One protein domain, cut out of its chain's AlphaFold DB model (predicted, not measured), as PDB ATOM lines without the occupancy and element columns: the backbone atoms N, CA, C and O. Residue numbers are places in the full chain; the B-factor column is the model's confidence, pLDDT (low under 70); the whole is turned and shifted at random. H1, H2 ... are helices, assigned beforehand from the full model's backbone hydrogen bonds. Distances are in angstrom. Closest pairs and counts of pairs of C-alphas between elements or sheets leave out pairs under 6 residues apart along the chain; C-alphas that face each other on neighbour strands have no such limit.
ATOM      1  N   GLY A  73     135.384 163.821 163.765       77.19
ATOM      2  CA  GLY A  73     136.566 163.095 163.297       77.19
ATOM      3  C   GLY A  73     137.159 163.687 162.019       77.19
ATOM      4  O   GLY A  73     136.579 164.604 161.426       77.19
ATOM      5  N   GLY A  74     138.305 163.150 161.592       85.06
ATOM      6  CA  GLY A  74     138.936 163.488 160.312       85.06
ATOM      7  C   GLY A  74     138.027 163.198 159.113       85.06
ATOM      8  O   GLY A  74     137.043 162.476 159.238       85.06
ATOM      9  N   TRP A  75     138.339 163.796 157.965       89.50
ATOM     10  CA  TRP A  75     137.625 163.585 156.700       89.50
ATOM     11  C   TRP A  75     138.194 162.378 155.960       89.50
ATOM     12  O   TRP A  75     139.419 162.298 155.810       89.50
ATOM     13  N   SER A  76     137.330 161.480 155.490       89.12
ATOM     14  CA  SER A  76     137.750 160.333 154.679       89.12
ATOM     15  C   SER A  76     137.910 160.711 153.192       89.12
ATOM     16  O   SER A  76     137.303 161.686 152.737       89.12
ATOM     17  N   PRO A  77     138.702 159.957 152.403       86.88
ATOM     18  CA  PRO A  77     138.780 160.155 150.953       86.88
ATOM     19  C   PRO A  77     137.416 160.043 150.258       86.88
ATOM     20  O   PRO A  77     137.155 160.740 149.284       86.88
ATOM     21  N   GLU A  78     136.533 159.184 150.764       87.25
ATOM     22  CA  GLU A  78     135.184 158.952 150.238       87.25
ATOM     23  C   GLU A  78     134.283 160.175 150.455       87.25
ATOM     24  O   GLU A  78     133.604 160.606 149.523       87.25
ATOM     25  N   GLU A  79     134.345 160.801 151.636       90.62
ATOM     26  CA  GLU A  79     133.667 162.079 151.892       90.62
ATOM     27  C   GLU A  79     134.216 163.210 151.005       90.62
ATOM     28  O   GLU A  79     133.439 164.042 150.539       90.62
ATOM     29  N   ASP A  80     135.528 163.238 150.734       92.88
ATOM     30  CA  ASP A  80     136.153 164.227 149.844       92.88
ATOM     31  C   ASP A  80     135.718 164.064 148.378       92.88
ATOM     32  O   ASP A  80     135.433 165.059 147.705       92.88
ATOM     33  N   MET A  81     135.648 162.828 147.873       90.38
ATOM     34  CA  MET A  81     135.186 162.543 146.508       90.38
ATOM     35  C   MET A  81     133.704 162.892 146.352       90.38
ATOM     36  O   MET A  81     133.342 163.581 145.396       90.38
ATOM     37  N   LEU A  82     132.870 162.512 147.325       91.62
ATOM     38  CA  LEU A  82     131.443 162.834 147.346       91.62
ATOM     39  C   LEU A  82     131.196 164.348 147.443       91.62
ATOM     40  O   LEU A  82     130.351 164.884 146.728       91.62
ATOM     41  N   LEU A  83     131.994 165.059 148.245       94.06
ATOM     42  CA  LEU A  83     132.020 166.523 148.300       94.06
ATOM     43  C   LEU A  83     132.380 167.142 146.941       94.06
ATOM     44  O   LEU A  83     131.728 168.093 146.512       94.06
ATOM     45  N   CYS A  84     133.380 166.608 146.236       92.44
ATOM     46  CA  CYS A  84     133.780 167.120 144.925       92.44
ATOM     47  C   CYS A  84     132.745 166.823 143.826       92.44
ATOM     48  O   CYS A  84     132.494 167.694 142.994       92.44
ATOM     49  N   ALA A  85     132.120 165.642 143.821       91.38
ATOM     50  CA  ALA A  85     131.028 165.311 142.902       91.38
ATOM     51  C   ALA A  85     129.802 166.206 143.161       91.38
ATOM     52  O   ALA A  85     129.323 166.891 142.258       91.38
ATOM     53  N   ALA A  86     129.367 166.310 144.419       91.88
ATOM     54  CA  ALA A  86     128.247 167.160 144.802       91.88
ATOM     55  C   ALA A  86     128.508 168.648 144.511       91.88
ATOM     56  O   ALA A  86     127.605 169.339 144.048       91.88
ATOM     57  N   GLN A  87     129.731 169.155 144.702       94.62
ATOM     58  CA  GLN A  87     130.060 170.547 144.374       94.62
ATOM     59  C   GLN A  87     129.982 170.842 142.865       94.62
ATOM     60  O   GLN A  87     129.578 171.948 142.503       94.62
ATOM     61  N   LYS A  88     130.268 169.873 141.981       91.88
ATOM     62  CA  LYS A  88     130.092 170.050 140.526       91.88
ATOM     63  C   LYS A  88     128.624 170.267 140.134       91.88
ATOM     64  O   LYS A  88     128.361 171.085 139.260       91.88
ATOM     65  N   ILE A  89     127.676 169.584 140.788       90.56
ATOM     66  CA  ILE A  89     126.232 169.695 140.483       90.56
ATOM     67  C   ILE A  89     125.570 170.849 141.252       90.56
ATOM     68  O   ILE A  89     124.824 171.664 140.703       90.56
ATOM     69  N   PHE A  90     125.826 170.925 142.557       89.56
ATOM     70  CA  PHE A  90     125.178 171.878 143.455       89.56
ATOM     71  C   PHE A  90     125.882 173.244 143.505       89.56
ATOM     72  O   PHE A  90     125.334 174.196 144.070       89.56
ATOM     73  N   GLY A  91     127.076 173.379 142.924       92.75
ATOM     74  CA  GLY A  91     127.891 174.586 143.025       92.75
ATOM     75  C   GLY A  91     128.191 174.921 144.487       92.75
ATOM     76  O   GLY A  91     128.532 174.056 145.284       92.75
ATOM     77  N   ASN A  92     128.004 176.180 144.879       93.88
ATOM     78  CA  ASN A  92     128.247 176.629 146.255       93.88
ATOM     79  C   ASN A  92     127.021 176.469 147.191       93.88
ATOM     80  O   ASN A  92     126.926 177.170 148.202       93.88
ATOM     81  N   ARG A  93     126.062 175.576 146.882       92.69
ATOM     82  CA  ARG A  93     124.881 175.295 147.732       92.69
ATOM     83  C   ARG A  93     125.236 174.351 148.894       92.69
ATOM     84  O   ARG A  93     124.786 173.209 148.957       92.69
ATOM     85  N   TRP A  94     126.056 174.838 149.828       92.38
ATOM     86  CA  TRP A  94     126.641 174.049 150.929       92.38
ATOM     87  C   TRP A  94     125.625 173.325 151.827       92.38
ATOM     88  O   TRP A  94     125.953 172.275 152.371       92.38
ATOM     89  N   THR A  95     124.404 173.851 151.965       90.69
ATOM     90  CA  THR A  95     123.311 173.213 152.720       90.69
ATOM     91  C   THR A  95     122.787 171.946 152.051       90.69
ATOM     92  O   THR A  95     122.389 171.021 152.750       90.69
ATOM     93  N   GLU A  96     122.816 171.877 150.719       89.69
ATOM     94  CA  GLU A  96     122.402 170.693 149.961       89.69
ATOM     95  C   GLU A  96     123.529 169.660 149.944       89.69
ATOM     96  O   GLU A  96     123.313 168.493 150.258       89.69
ATOM     97  N   ILE A  97     124.766 170.112 149.719       91.38
ATOM     98  CA  ILE A  97     125.962 169.256 149.758       91.38
ATOM     99  C   ILE A  97     126.135 168.602 151.143       91.38
ATOM    100  O   ILE A  97     126.546 167.449 151.231       91.38
ATOM    101  N   ALA A  98     125.769 169.289 152.232       90.44
ATOM    102  CA  ALA A  98     125.772 168.713 153.579       90.44
ATOM    103  C   ALA A  98     124.791 167.535 153.753       90.44
ATOM    104  O   ALA A  98     125.109 166.592 154.481       90.44
ATOM    105  N   LYS A  99     123.641 167.549 153.059       89.12
ATOM    106  CA  LYS A  99     122.690 166.421 153.043       89.12
ATOM    107  C   LYS A  99     123.293 165.220 152.313       89.12
ATOM    108  O   LYS A  99     123.259 164.121 152.851       89.12
ATOM    109  N   VAL A 100     123.908 165.459 151.148       87.56
ATOM    110  CA  VAL A 100     124.583 164.429 150.334       87.56
ATOM    111  C   VAL A 100     125.733 163.771 151.106       87.56
ATOM    112  O   VAL A 100     125.787 162.553 151.220       87.56
ATOM    113  N   VAL A 101     126.645 164.569 151.675       85.94
ATOM    114  CA  VAL A 101     127.826 164.057 152.403       85.94
ATOM    115  C   VAL A 101     127.435 163.360 153.717       85.94
ATOM    116  O   VAL A 101     128.121 162.434 154.150       85.94
ATOM    117  N   SER A 102     126.295 163.743 154.307       78.19
ATOM    118  CA  SER A 102     125.657 163.181 155.510       78.19
ATOM    119  C   SER A 102     126.483 163.267 156.808       78.19
ATOM    120  O   SER A 102     127.642 162.852 156.905       78.19
ATOM    121  N   GLY A 103     125.878 163.810 157.869       81.62
ATOM    122  CA  GLY A 103     126.532 163.931 159.177       81.62
ATOM    123  C   GLY A 103     127.712 164.916 159.214       81.62
ATOM    124  O   GLY A 103     128.548 164.825 160.109       81.62
ATOM    125  N   ARG A 104     127.802 165.873 158.281       86.69
ATOM    126  CA  ARG A 104     128.752 167.005 158.318       86.69
ATOM    127  C   ARG A 104     127.973 168.318 158.176       86.69
ATOM    128  O   ARG A 104     126.986 168.361 157.452       86.69
ATOM    129  N   THR A 105     128.401 169.391 158.844       87.62
ATOM    130  CA  THR A 105     127.755 170.714 158.704       87.62
ATOM    131  C   THR A 105     128.094 171.370 157.367       87.62
ATOM    132  O   THR A 105     129.199 171.193 156.852       87.62
ATOM    133  N   ASP A 106     127.199 172.221 156.856       88.94
ATOM    134  CA  ASP A 106     127.437 173.115 155.707       88.94
ATOM    135  C   ASP A 106     128.768 173.885 155.842       88.94
ATOM    136  O   ASP A 106     129.529 174.063 154.886       88.94
ATOM    137  N   ASN A 107     129.086 174.308 157.068       87.81
ATOM    138  CA  ASN A 107     130.292 175.042 157.383       87.81
ATOM    139  C   ASN A 107     131.539 174.152 157.333       87.81
ATOM    140  O   ASN A 107     132.552 174.583 156.784       87.81
ATOM    141  N   ALA A 108     131.472 172.918 157.841       89.12
ATOM    142  CA  ALA A 108     132.564 171.954 157.723       89.12
ATOM    143  C   ALA A 108     132.807 171.555 156.257       89.12
ATOM    144  O   ALA A 108     133.953 171.565 155.812       89.12
ATOM    145  N   VAL A 109     131.736 171.293 155.503       92.38
ATOM    146  CA  VAL A 109     131.729 170.975 154.064       92.38
ATOM    147  C   VAL A 109     132.413 172.080 153.247       92.38
ATOM    148  O   VAL A 109     133.411 171.826 152.570       92.38
ATOM    149  N   LYS A 110     131.959 173.334 153.386       92.88
ATOM    150  CA  LYS A 110     132.573 174.514 152.749       92.88
ATOM    151  C   LYS A 110     134.058 174.661 153.108       92.88
ATOM    152  O   LYS A 110     134.892 174.948 152.245       92.88
ATOM    153  N   ASN A 111     134.397 174.480 154.385       92.75
ATOM    154  CA  ASN A 111     135.773 174.609 154.860       92.75
ATOM    155  C   ASN A 111     136.670 173.500 154.290       92.75
ATOM    156  O   ASN A 111     137.802 173.790 153.904       92.75
ATOM    157  N   ARG A 112     136.168 172.261 154.178       94.06
ATOM    158  CA  ARG A 112     136.898 171.150 153.555       94.06
ATOM    159  C   ARG A 112     137.104 171.377 152.065       94.06
ATOM    160  O   ARG A 112     138.231 171.254 151.603       94.06
ATOM    161  N   PHE A 113     136.079 171.804 151.328       94.44
ATOM    162  CA  PHE A 113     136.242 172.139 149.910       94.44
ATOM    163  C   PHE A 113     137.308 173.232 149.715       94.44
ATOM    164  O   PHE A 113     138.207 173.105 148.886       94.44
ATOM    165  N   THR A 114     137.301 174.253 150.579       94.12
ATOM    166  CA  THR A 114     138.324 175.312 150.584       94.12
ATOM    167  C   THR A 114     139.743 174.773 150.836       94.12
ATOM    168  O   THR A 114     140.695 175.278 150.236       94.12
ATOM    169  N   THR A 115     139.929 173.765 151.700       93.31
ATOM    170  CA  THR A 115     141.256 173.155 151.918       93.31
ATOM    171  C   THR A 115     141.653 172.183 150.806       93.31
ATOM    172  O   THR A 115     142.831 172.168 150.449       93.31
ATOM    173  N   ILE A 116     140.706 171.465 150.189       91.31
ATOM    174  CA  ILE A 116     140.942 170.640 148.990       91.31
ATOM    175  C   ILE A 116     141.453 171.514 147.837       91.31
ATOM    176  O   ILE A 116     142.525 171.236 147.302       91.31
ATOM    177  N   CYS A 117     140.765 172.613 147.502       89.94
ATOM    178  CA  CYS A 117     141.195 173.514 146.424       89.94
ATOM    179  C   CYS A 117     142.591 174.104 146.679       89.94
ATOM    180  O   CYS A 117     143.426 174.121 145.775       89.94
ATOM    181  N   LYS A 118     142.884 174.526 147.918       91.00
ATOM    182  CA  LYS A 118     144.221 175.018 148.300       91.00
ATOM    183  C   LYS A 118     145.297 173.930 148.211       91.00
ATOM    184  O   LYS A 118     146.404 174.220 147.761       91.00
ATOM    185  N   LYS A 119     144.987 172.688 148.607       90.19
ATOM    186  CA  LYS A 119     145.904 171.544 148.472       90.19
ATOM    187  C   LYS A 119     146.182 171.238 146.997       90.19
ATOM    188  O   LYS A 119     147.346 171.063 146.649       90.19
ATOM    189  N   LYS A 120     145.148 171.227 146.144       87.00
ATOM    190  CA  LYS A 120     145.299 170.999 144.699       87.00
ATOM    191  C   LYS A 120     146.179 172.074 144.061       87.00
ATOM    192  O   LYS A 120     147.195 171.718 143.483       87.00
ATOM    193  N   ALA A 121     145.870 173.357 144.257       86.06
ATOM    194  CA  ALA A 121     146.655 174.454 143.683       86.06
ATOM    195  C   ALA A 121     148.134 174.433 144.125       86.06
ATOM    196  O   ALA A 121     149.021 174.701 143.321       86.06
ATOM    197  N   LYS A 122     148.424 174.057 145.384       86.50
ATOM    198  CA  LYS A 122     149.812 173.864 145.843       86.50
ATOM    199  C   LYS A 122     150.497 172.686 145.137       86.50
ATOM    200  O   LYS A 122     151.652 172.811 144.751       86.50
ATOM    201  N   HIS A 123     149.808 171.554 144.990       80.81
ATOM    202  CA  HIS A 123     150.351 170.378 144.304       80.81
ATOM    203  C   HIS A 123     150.577 170.638 142.808       80.81
ATOM    204  O   HIS A 123     151.549 170.161 142.243       80.81
ATOM    205  N   GLU A 124     149.696 171.406 142.175       80.88
ATOM    206  CA  GLU A 124     149.772 171.808 140.769       80.88
ATOM    207  C   GLU A 124     150.986 172.718 140.520       80.88
ATOM    208  O   GLU A 124     151.797 172.421 139.647       80.88
ATOM    209  N   ALA A 125     151.205 173.725 141.375       81.44
ATOM    210  CA  ALA A 125     152.411 174.556 141.332       81.44
ATOM    211  C   ALA A 125     153.707 173.745 141.548       81.44
ATOM    212  O   ALA A 125     154.674 173.928 140.816       81.44
ATOM    213  N   MET A 126     153.714 172.817 142.513       77.50
ATOM    214  CA  MET A 126     154.869 171.945 142.779       77.50
ATOM    215  C   MET A 126     155.113 170.918 141.663       77.50
ATOM    216  O   MET A 126     156.256 170.538 141.422       77.50
ATOM    217  N   ALA A 127     154.070 170.456 140.972       77.56
ATOM    218  CA  ALA A 127     154.214 169.570 139.821       77.56
ATOM    219  C   ALA A 127     154.828 170.315 138.628       77.56
ATOM    220  O   ALA A 127     155.731 169.783 137.987       77.56
ATOM    221  N   GLU A 128     154.399 171.551 138.365       76.06
ATOM    222  CA  GLU A 128     154.948 172.354 137.269       76.06
ATOM    223  C   GLU A 128     156.399 172.792 137.547       76.06
ATOM    224  O   GLU A 128     157.244 172.676 136.663       76.06
ATOM    225  N   GLU A 129     156.736 173.158 138.792       71.44
ATOM    226  CA  GLU A 129     158.125 173.393 139.226       71.44
ATOM    227  C   GLU A 129     159.024 172.171 138.954       71.44
ATOM    228  O   GLU A 129     160.111 172.308 138.394       71.44
ATOM    229  N   ASN A 130     158.547 170.957 139.261       70.25
ATOM    230  CA  ASN A 130     159.279 169.725 138.952       70.25
ATOM    231  C   ASN A 130     159.383 169.445 137.441       70.25
ATOM    232  O   ASN A 130     160.393 168.896 137.010       70.25
ATOM    233  N   ARG A 131     158.389 169.823 136.623       70.38
ATOM    234  CA  ARG A 131     158.461 169.666 135.156       70.38
ATOM    235  C   ARG A 131     159.503 170.596 134.541       70.38
ATOM    236  O   ARG A 131     160.308 170.122 133.745       70.38
ATOM    237  N   VAL A 132     159.555 171.858 134.970       68.31
ATOM    238  CA  VAL A 132     160.592 172.820 134.544       68.31
ATOM    239  C   VAL A 132     161.991 172.344 134.971       68.31
ATOM    240  O   VAL A 132     162.914 172.290 134.161       68.31
ATOM    241  N   MET A 133     162.136 171.860 136.209       62.62
ATOM    242  CA  MET A 133     163.397 171.284 136.713       62.62
ATOM    243  C   MET A 133     163.824 169.975 136.016       62.62
ATOM    244  O   MET A 133     164.969 169.541 136.180       62.62
ATOM    245  N   LEU A 134     162.925 169.325 135.268       58.97
ATOM    246  CA  LEU A 134     163.219 168.151 134.441       58.97
ATOM    247  C   LEU A 134     163.549 168.529 132.989       58.97
ATOM    248  O   LEU A 134     164.428 167.893 132.407       58.97
ATOM    249  N   SER A 135     162.930 169.571 132.416       58.22
ATOM    250  CA  SER A 135     163.314 170.081 131.088       58.22
ATOM    251  C   SER A 135     164.719 170.684 131.091       58.22
ATOM    252  O   SER A 135     165.537 170.305 130.256       58.22
ATOM    253  N   ASP A 136     165.052 171.513 132.087       53.19
ATOM    254  CA  ASP A 136     166.358 172.193 132.161       53.19
ATOM    255  C   ASP A 136     167.544 171.203 132.250       53.19
ATOM    256  O   ASP A 136     168.659 171.493 131.807       53.19
ATOM    257  N   LYS A 137     167.302 169.997 132.784       54.38
ATOM    258  CA  LYS A 137     168.282 168.898 132.831       54.38
ATOM    259  C   LYS A 137     168.448 168.172 131.495       54.38
ATOM    260  O   LYS A 137     169.556 167.773 131.154       54.38
ATOM    261  N   LEU A 138     167.369 168.015 130.728       53.22
ATOM    262  CA  LEU A 138     167.409 167.351 129.421       53.22
ATOM    263  C   LEU A 138     168.094 168.204 128.343       53.22
ATOM    264  O   LEU A 138     168.714 167.642 127.438       53.22
ATOM    265  N   ASP A 139     168.034 169.532 128.453       50.97
ATOM    266  CA  ASP A 139     168.748 170.430 127.538       50.97
ATOM    267  C   ASP A 139     170.222 170.647 127.929       50.97
ATOM    268  O   ASP A 139     171.061 170.847 127.048       50.97
ATOM    269  N   ARG A 200     171.396 148.364 133.255       60.44
ATOM    270  CA  ARG A 200     170.851 149.605 133.827       60.44
ATOM    271  C   ARG A 200     169.688 150.160 132.999       60.44
ATOM    272  O   ARG A 200     168.711 150.613 133.585       60.44
ATOM    273  N   ASN A 201     169.771 150.122 131.667       61.38
ATOM    274  CA  ASN A 201     168.669 150.550 130.800       61.38
ATOM    275  C   ASN A 201     167.441 149.637 130.970       61.38
ATOM    276  O   ASN A 201     166.335 150.145 131.123       61.38
ATOM    277  N   MET A 202     167.647 148.315 131.024       64.94
ATOM    278  CA  MET A 202     166.610 147.328 131.357       64.94
ATOM    279  C   MET A 202     165.953 147.629 132.710       64.94
ATOM    280  O   MET A 202     164.731 147.607 132.816       64.94
ATOM    281  N   LEU A 203     166.752 147.945 133.735       70.56
ATOM    282  CA  LEU A 203     166.237 148.254 135.068       70.56
ATOM    283  C   LEU A 203     165.416 149.551 135.083       70.56
ATOM    284  O   LEU A 203     164.309 149.545 135.612       70.56
ATOM    285  N   MET A 204     165.891 150.630 134.446       70.75
ATOM    286  CA  MET A 204     165.110 151.874 134.360       70.75
ATOM    287  C   MET A 204     163.824 151.689 133.546       70.75
ATOM    288  O   MET A 204     162.792 152.225 133.929       70.75
ATOM    289  N   GLN A 205     163.847 150.900 132.466       80.75
ATOM    290  CA  GLN A 205     162.639 150.597 131.693       80.75
ATOM    291  C   GLN A 205     161.639 149.757 132.510       80.75
ATOM    292  O   GLN A 205     160.432 149.977 132.423       80.75
ATOM    293  N   GLN A 206     162.124 148.845 133.357       80.81
ATOM    294  CA  GLN A 206     161.298 148.106 134.316       80.81
ATOM    295  C   GLN A 206     160.687 149.042 135.379       80.81
ATOM    296  O   GLN A 206     159.502 148.921 135.686       80.81
ATOM    297  N   GLU A 207     161.458 149.990 135.920       69.00
ATOM    298  CA  GLU A 207     160.993 150.992 136.897       69.00
ATOM    299  C   GLU A 207     160.001 151.998 136.289       69.00
ATOM    300  O   GLU A 207     159.008 152.350 136.932       69.00
ATOM    301  N   GLU A 208     160.211 152.421 135.040       81.38
ATOM    302  CA  GLU A 208     159.302 153.288 134.283       81.38
ATOM    303  C   GLU A 208     157.976 152.576 133.984       81.38
ATOM    304  O   GLU A 208     156.904 153.134 134.230       81.38
ATOM    305  N   LEU A 209     158.027 151.312 133.542       84.81
ATOM    306  CA  LEU A 209     156.836 150.482 133.348       84.81
ATOM    307  C   LEU A 209     156.077 150.261 134.662       84.81
ATOM    308  O   LEU A 209     154.857 150.411 134.680       84.81
ATOM    309  N   LEU A 210     156.769 149.959 135.766       78.75
ATOM    310  CA  LEU A 210     156.139 149.801 137.083       78.75
ATOM    311  C   LEU A 210     155.520 151.112 137.587       78.75
ATOM    312  O   LEU A 210     154.411 151.087 138.119       78.75
ATOM    313  N   SER A 211     156.179 152.252 137.371       76.31
ATOM    314  CA  SER A 211     155.653 153.577 137.736       76.31
ATOM    315  C   SER A 211     154.424 153.950 136.902       76.31
ATOM    316  O   SER A 211     153.420 154.402 137.447       76.31
ATOM    317  N   SER A 212     154.471 153.704 135.591       81.00
ATOM    318  CA  SER A 212     153.353 153.914 134.664       81.00
ATOM    319  C   SER A 212     152.152 153.026 135.011       81.00
ATOM    320  O   SER A 212     151.016 153.497 135.062       81.00
ATOM    321  N   LEU A 213     152.398 151.753 135.337       77.44
ATOM    322  CA  LEU A 213     151.358 150.792 135.706       77.44
ATOM    323  C   LEU A 213     150.755 151.113 137.085       77.44
ATOM    324  O   LEU A 213     149.536 151.056 137.227       77.44
ATOM    325  N   ALA A 214     151.562 151.548 138.061       71.88
ATOM    326  CA  ALA A 214     151.073 152.044 139.350       71.88
ATOM    327  C   ALA A 214     150.190 153.294 139.182       71.88
ATOM    328  O   ALA A 214     149.045 153.292 139.632       71.88
ATOM    329  N   LEU A 215     150.665 154.313 138.453       75.88
ATOM    330  CA  LEU A 215     149.884 155.517 138.137       75.88
ATOM    331  C   LEU A 215     148.579 155.183 137.401       75.88
ATOM    332  O   LEU A 215     147.545 155.799 137.667       75.88
ATOM    333  N   LYS A 216     148.603 154.196 136.497       76.44
ATOM    334  CA  LYS A 216     147.408 153.743 135.785       76.44
ATOM    335  C   LYS A 216     146.411 153.051 136.719       76.44
ATOM    336  O   LYS A 216     145.242 153.428 136.698       76.44
ATOM    337  N   VAL A 217     146.857 152.128 137.573       75.38
ATOM    338  CA  VAL A 217     146.002 151.453 138.571       75.38
ATOM    339  C   VAL A 217     145.416 152.453 139.573       75.38
ATOM    340  O   VAL A 217     144.217 152.401 139.845       75.38
ATOM    341  N   ASP A 218     146.206 153.417 140.052       68.31
ATOM    342  CA  ASP A 218     145.710 154.515 140.891       68.31
ATOM    343  C   ASP A 218     144.673 155.373 140.146       68.31
ATOM    344  O   ASP A 218     143.662 155.776 140.732       68.31
ATOM    345  N   SER A 219     144.866 155.625 138.845       69.88
ATOM    346  CA  SER A 219     143.893 156.361 138.026       69.88
ATOM    347  C   SER A 219     142.585 155.584 137.834       69.88
ATOM    348  O   SER A 219     141.510 156.148 138.011       69.88
ATOM    349  N   GLU A 220     142.641 154.281 137.557       69.69
ATOM    350  CA  GLU A 220     141.457 153.438 137.344       69.69
ATOM    351  C   GLU A 220     140.686 153.228 138.657       69.69
ATOM    352  O   GLU A 220     139.463 153.385 138.694       69.69
ATOM    353  N   TYR A 221     141.393 153.002 139.769       72.62
ATOM    354  CA  TYR A 221     140.797 152.888 141.100       72.62
ATOM    355  C   TYR A 221     140.175 154.208 141.586       72.62
ATOM    356  O   TYR A 221     139.081 154.206 142.163       72.62
ATOM    357  N   SER A 222     140.826 155.352 141.339       72.50
ATOM    358  CA  SER A 222     140.270 156.666 141.696       72.50
ATOM    359  C   SER A 222     139.122 157.100 140.778       72.50
ATOM    360  O   SER A 222     138.162 157.686 141.281       72.50
ATOM    361  N   ASN A 223     139.141 156.739 139.491       74.19
ATOM    362  CA  ASN A 223     138.011 156.930 138.579       74.19
ATOM    363  C   ASN A 223     136.796 156.097 139.012       74.19
ATOM    364  O   ASN A 223     135.722 156.664 139.196       74.19
ATOM    365  N   GLN A 224     136.956 154.797 139.293       79.94
ATOM    366  CA  GLN A 224     135.853 153.962 139.796       79.94
ATOM    367  C   GLN A 224     135.279 154.499 141.116       79.94
ATOM    368  O   GLN A 224     134.067 154.502 141.326       79.94
ATOM    369  N   ARG A 225     136.138 154.987 142.020       75.69
ATOM    370  CA  ARG A 225     135.703 155.619 143.273       75.69
ATOM    371  C   ARG A 225     134.985 156.956 143.058       75.69
ATOM    372  O   ARG A 225     134.056 157.254 143.809       75.69
ATOM    373  N   LEU A 226     135.385 157.744 142.060       79.38
ATOM    374  CA  LEU A 226     134.692 158.971 141.668       79.38
ATOM    375  C   LEU A 226     133.319 158.657 141.061       79.38
ATOM    376  O   LEU A 226     132.351 159.327 141.409       79.38
ATOM    377  N   GLU A 227     133.215 157.618 140.233       78.06
ATOM    378  CA  GLU A 227     131.955 157.152 139.643       78.06
ATOM    379  C   GLU A 227     130.984 156.652 140.722       78.06
ATOM    380  O   GLU A 227     129.836 157.090 140.795       78.06
ATOM    381  N   ASN A 228     131.478 155.843 141.665       82.81
ATOM    382  CA  ASN A 228     130.709 155.417 142.837       82.81
ATOM    383  C   ASN A 228     130.225 156.619 143.674       82.81
ATOM    384  O   ASN A 228     129.127 156.585 144.226       82.81
ATOM    385  N   ALA A 229     131.027 157.686 143.773       83.94
ATOM    386  CA  ALA A 229     130.624 158.911 144.455       83.94
ATOM    387  C   ALA A 229     129.552 159.684 143.668       83.94
ATOM    388  O   ALA A 229     128.595 160.151 144.285       83.94
ATOM    389  N   TRP A 230     129.659 159.783 142.337       84.31
ATOM    390  CA  TRP A 230     128.622 160.365 141.474       84.31
ATOM    391  C   TRP A 230     127.285 159.640 141.613       84.31
ATOM    392  O   TRP A 230     126.277 160.311 141.833       84.31
ATOM    393  N   MET A 231     127.283 158.303 141.583       86.38
ATOM    394  CA  MET A 231     126.068 157.495 141.759       86.38
ATOM    395  C   MET A 231     125.322 157.838 143.055       86.38
ATOM    396  O   MET A 231     124.100 157.925 143.041       86.38
ATOM    397  N   VAL A 232     126.029 158.110 144.161       85.38
ATOM    398  CA  VAL A 232     125.409 158.527 145.437       85.38
ATOM    399  C   VAL A 232     124.801 159.937 145.363       85.38
ATOM    400  O   VAL A 232     123.790 160.202 146.018       85.38
ATOM    401  N   VAL A 233     125.375 160.854 144.571       83.75
ATOM    402  CA  VAL A 233     124.766 162.180 144.347       83.75
ATOM    403  C   VAL A 233     123.536 162.081 143.443       83.75
ATOM    404  O   VAL A 233     122.545 162.763 143.700       83.75
ATOM    405  N   ASP A 234     123.584 161.236 142.416       84.75
ATOM    406  CA  ASP A 234     122.495 161.062 141.451       84.75
ATOM    407  C   ASP A 234     121.276 160.361 142.075       84.75
ATOM    408  O   ASP A 234     120.170 160.892 142.043       84.75
ATOM    409  N   ASP A 235     121.499 159.270 142.810       87.50
ATOM    410  CA  ASP A 235     120.516 158.601 143.680       87.50
ATOM    411  C   ASP A 235     119.887 159.573 144.708       87.50
ATOM    412  O   ASP A 235     118.687 159.540 144.996       87.50
ATOM    413  N   PHE A 236     120.666 160.522 145.242       86.06
ATOM    414  CA  PHE A 236     120.129 161.594 146.085       86.06
ATOM    415  C   PHE A 236     119.266 162.608 145.308       86.06
ATOM    416  O   PHE A 236     118.223 163.022 145.819       86.06
ATOM    417  N   LEU A 237     119.650 162.982 144.085       83.62
ATOM    418  CA  LEU A 237     118.873 163.873 143.215       83.62
ATOM    419  C   LEU A 237     117.561 163.225 142.753       83.62
ATOM    420  O   LEU A 237     116.517 163.878 142.804       83.62
ATOM    421  N   HIS A 238     117.589 161.941 142.396       81.88
ATOM    422  CA  HIS A 238     116.404 161.144 142.085       81.88
ATOM    423  C   HIS A 238     115.436 161.099 143.272       81.88
ATOM    424  O   HIS A 238     114.287 161.525 143.142       81.88
ATOM    425  N   ARG A 239     115.914 160.762 144.480       81.25
ATOM    426  CA  ARG A 239     115.088 160.839 145.703       81.25
ATOM    427  C   ARG A 239     114.528 162.233 145.995       81.25
ATOM    428  O   ARG A 239     113.430 162.323 146.535       81.25
ATOM    429  N   MET A 240     115.244 163.314 145.673       74.38
ATOM    430  CA  MET A 240     114.724 164.685 145.816       74.38
ATOM    431  C   MET A 240     113.671 165.056 144.762       74.38
ATOM    432  O   MET A 240     112.876 165.962 144.999       74.38
ATOM    433  N   LYS A 241     113.675 164.391 143.604       73.25
ATOM    434  CA  LYS A 241     112.724 164.599 142.503       73.25
ATOM    435  C   LYS A 241     111.455 163.754 142.666       73.25
ATOM    436  O   LYS A 241     110.378 164.183 142.265       73.25
ATOM    437  N   GLU A 242     111.590 162.572 143.258       69.38
ATOM    438  CA  GLU A 242     110.518 161.590 143.485       69.38
ATOM    439  C   GLU A 242     109.904 161.690 144.896       69.38
ATOM    440  O   GLU A 242     108.822 161.158 145.156       69.38
ATOM    441  N   GLY A 243     110.592 162.358 145.829       53.34
ATOM    442  CA  GLY A 243     110.232 162.446 147.241       53.34
ATOM    443  C   GLY A 243     109.819 163.847 147.682       53.34
ATOM    444  O   GLY A 243     110.650 164.743 147.812       53.34
ATOM    445  N   ASP A 244     108.536 163.990 148.009       54.16
ATOM    446  CA  ASP A 244     107.933 165.196 148.579       54.16
ATOM    447  C   ASP A 244     108.713 165.749 149.798       54.16
ATOM    448  O   ASP A 244     109.209 164.986 150.643       54.16
ATOM    449  N   MET A 245     108.787 167.082 149.922       51.62
ATOM    450  CA  MET A 245     109.673 167.833 150.841       51.62
ATOM    451  C   MET A 245     109.547 167.433 152.324       51.62
ATOM    452  O   MET A 245     110.441 167.702 153.131       51.62
ATOM    453  N   LEU A 246     108.433 166.803 152.689       48.88
ATOM    454  CA  LEU A 246     108.037 166.481 154.056       48.88
ATOM    455  C   LEU A 246     108.714 165.221 154.626       48.88
ATOM    456  O   LEU A 246     108.966 165.166 155.831       48.88
TER     457      LEU A 246
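Overview. This is residues 73 to 139 and 200 to 246 of the 431 residues of an uncharacterized protein of Solanum chilense (UniProt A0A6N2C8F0). Two long helices, H3 and H4, make a two-pronged fork, with the short helices H1 and H2 wedged between them toward one end and the prongs, residues 118 to 139 and 200 to 221, sticking out with empty space between them. H4 also sticks out beyond the body at its other end, with residues 238 to 242. The printed part has 114 residues, with four named helices in the order H1, H2, H3, H4 and no named strand; the class is all helix. The whole is loose, with a radius of gyration of the C-alphas of 19.4 A, and a rod spanning 68 by 26 by 24 A.

Along the chain. H1 covers residues 77 to 90 and begins at C-alpha 77 (138.780, 160.155, 150.953). H2 covers residues 94 to 101. H3 covers residues 106 to 139, 50.1 A long, and ends at (168.748, 170.430, 127.538). H4 covers residues 200 to 242, 62.3 A long, and ends at (110.518, 161.590, 143.485).

Arrangement. H1 and H2 form a helical hairpin and touch at a steep tilt of 45 degrees, opposite ways; their closest C-alphas, of Ala 86 and Ile 97, are 5.8 A apart. H3 touches H1 with residues 109 to 113 alone, about perpendicular at 78 degrees; the closest C-alphas, of Leu 83 and Phe 113, are 7.2 A apart. H4 touches H1 with residues 225 to 233 alone, at a steep tilt of 55 degrees, the same way; the closest C-alphas, of Leu 82 and Ala 229, are 4.9 A apart. H2 touches H3, about perpendicular at 81 degrees, the C-alphas of Trp 94 and Asp 106 being closest at 4.9 A. H2 and H4 only just touch, with 3 pairs of C-alphas within 8 A, the closest being Val 100 and Val 233 at 6.4 A. H3 and H4 are apart. Every O i to N i+4 pair is within hydrogen-bond range in H1 and H4, against 3 of 4 in H2 and 29 of 30 in H3.

Size, cuts and confidence. The C-alphas farthest apart, of Arg 200 and Leu 246, are 68.1 A apart. Residues 140 to 199 are not printed, and C-alphas 139 and 200 are 21.9 A apart across the cut. The links H1 to H2 and H2 to H3 are tight. Mean pLDDT of the printed part is 80.3; 20 residues are under 70, among them 132 to 139 and 242 to 246.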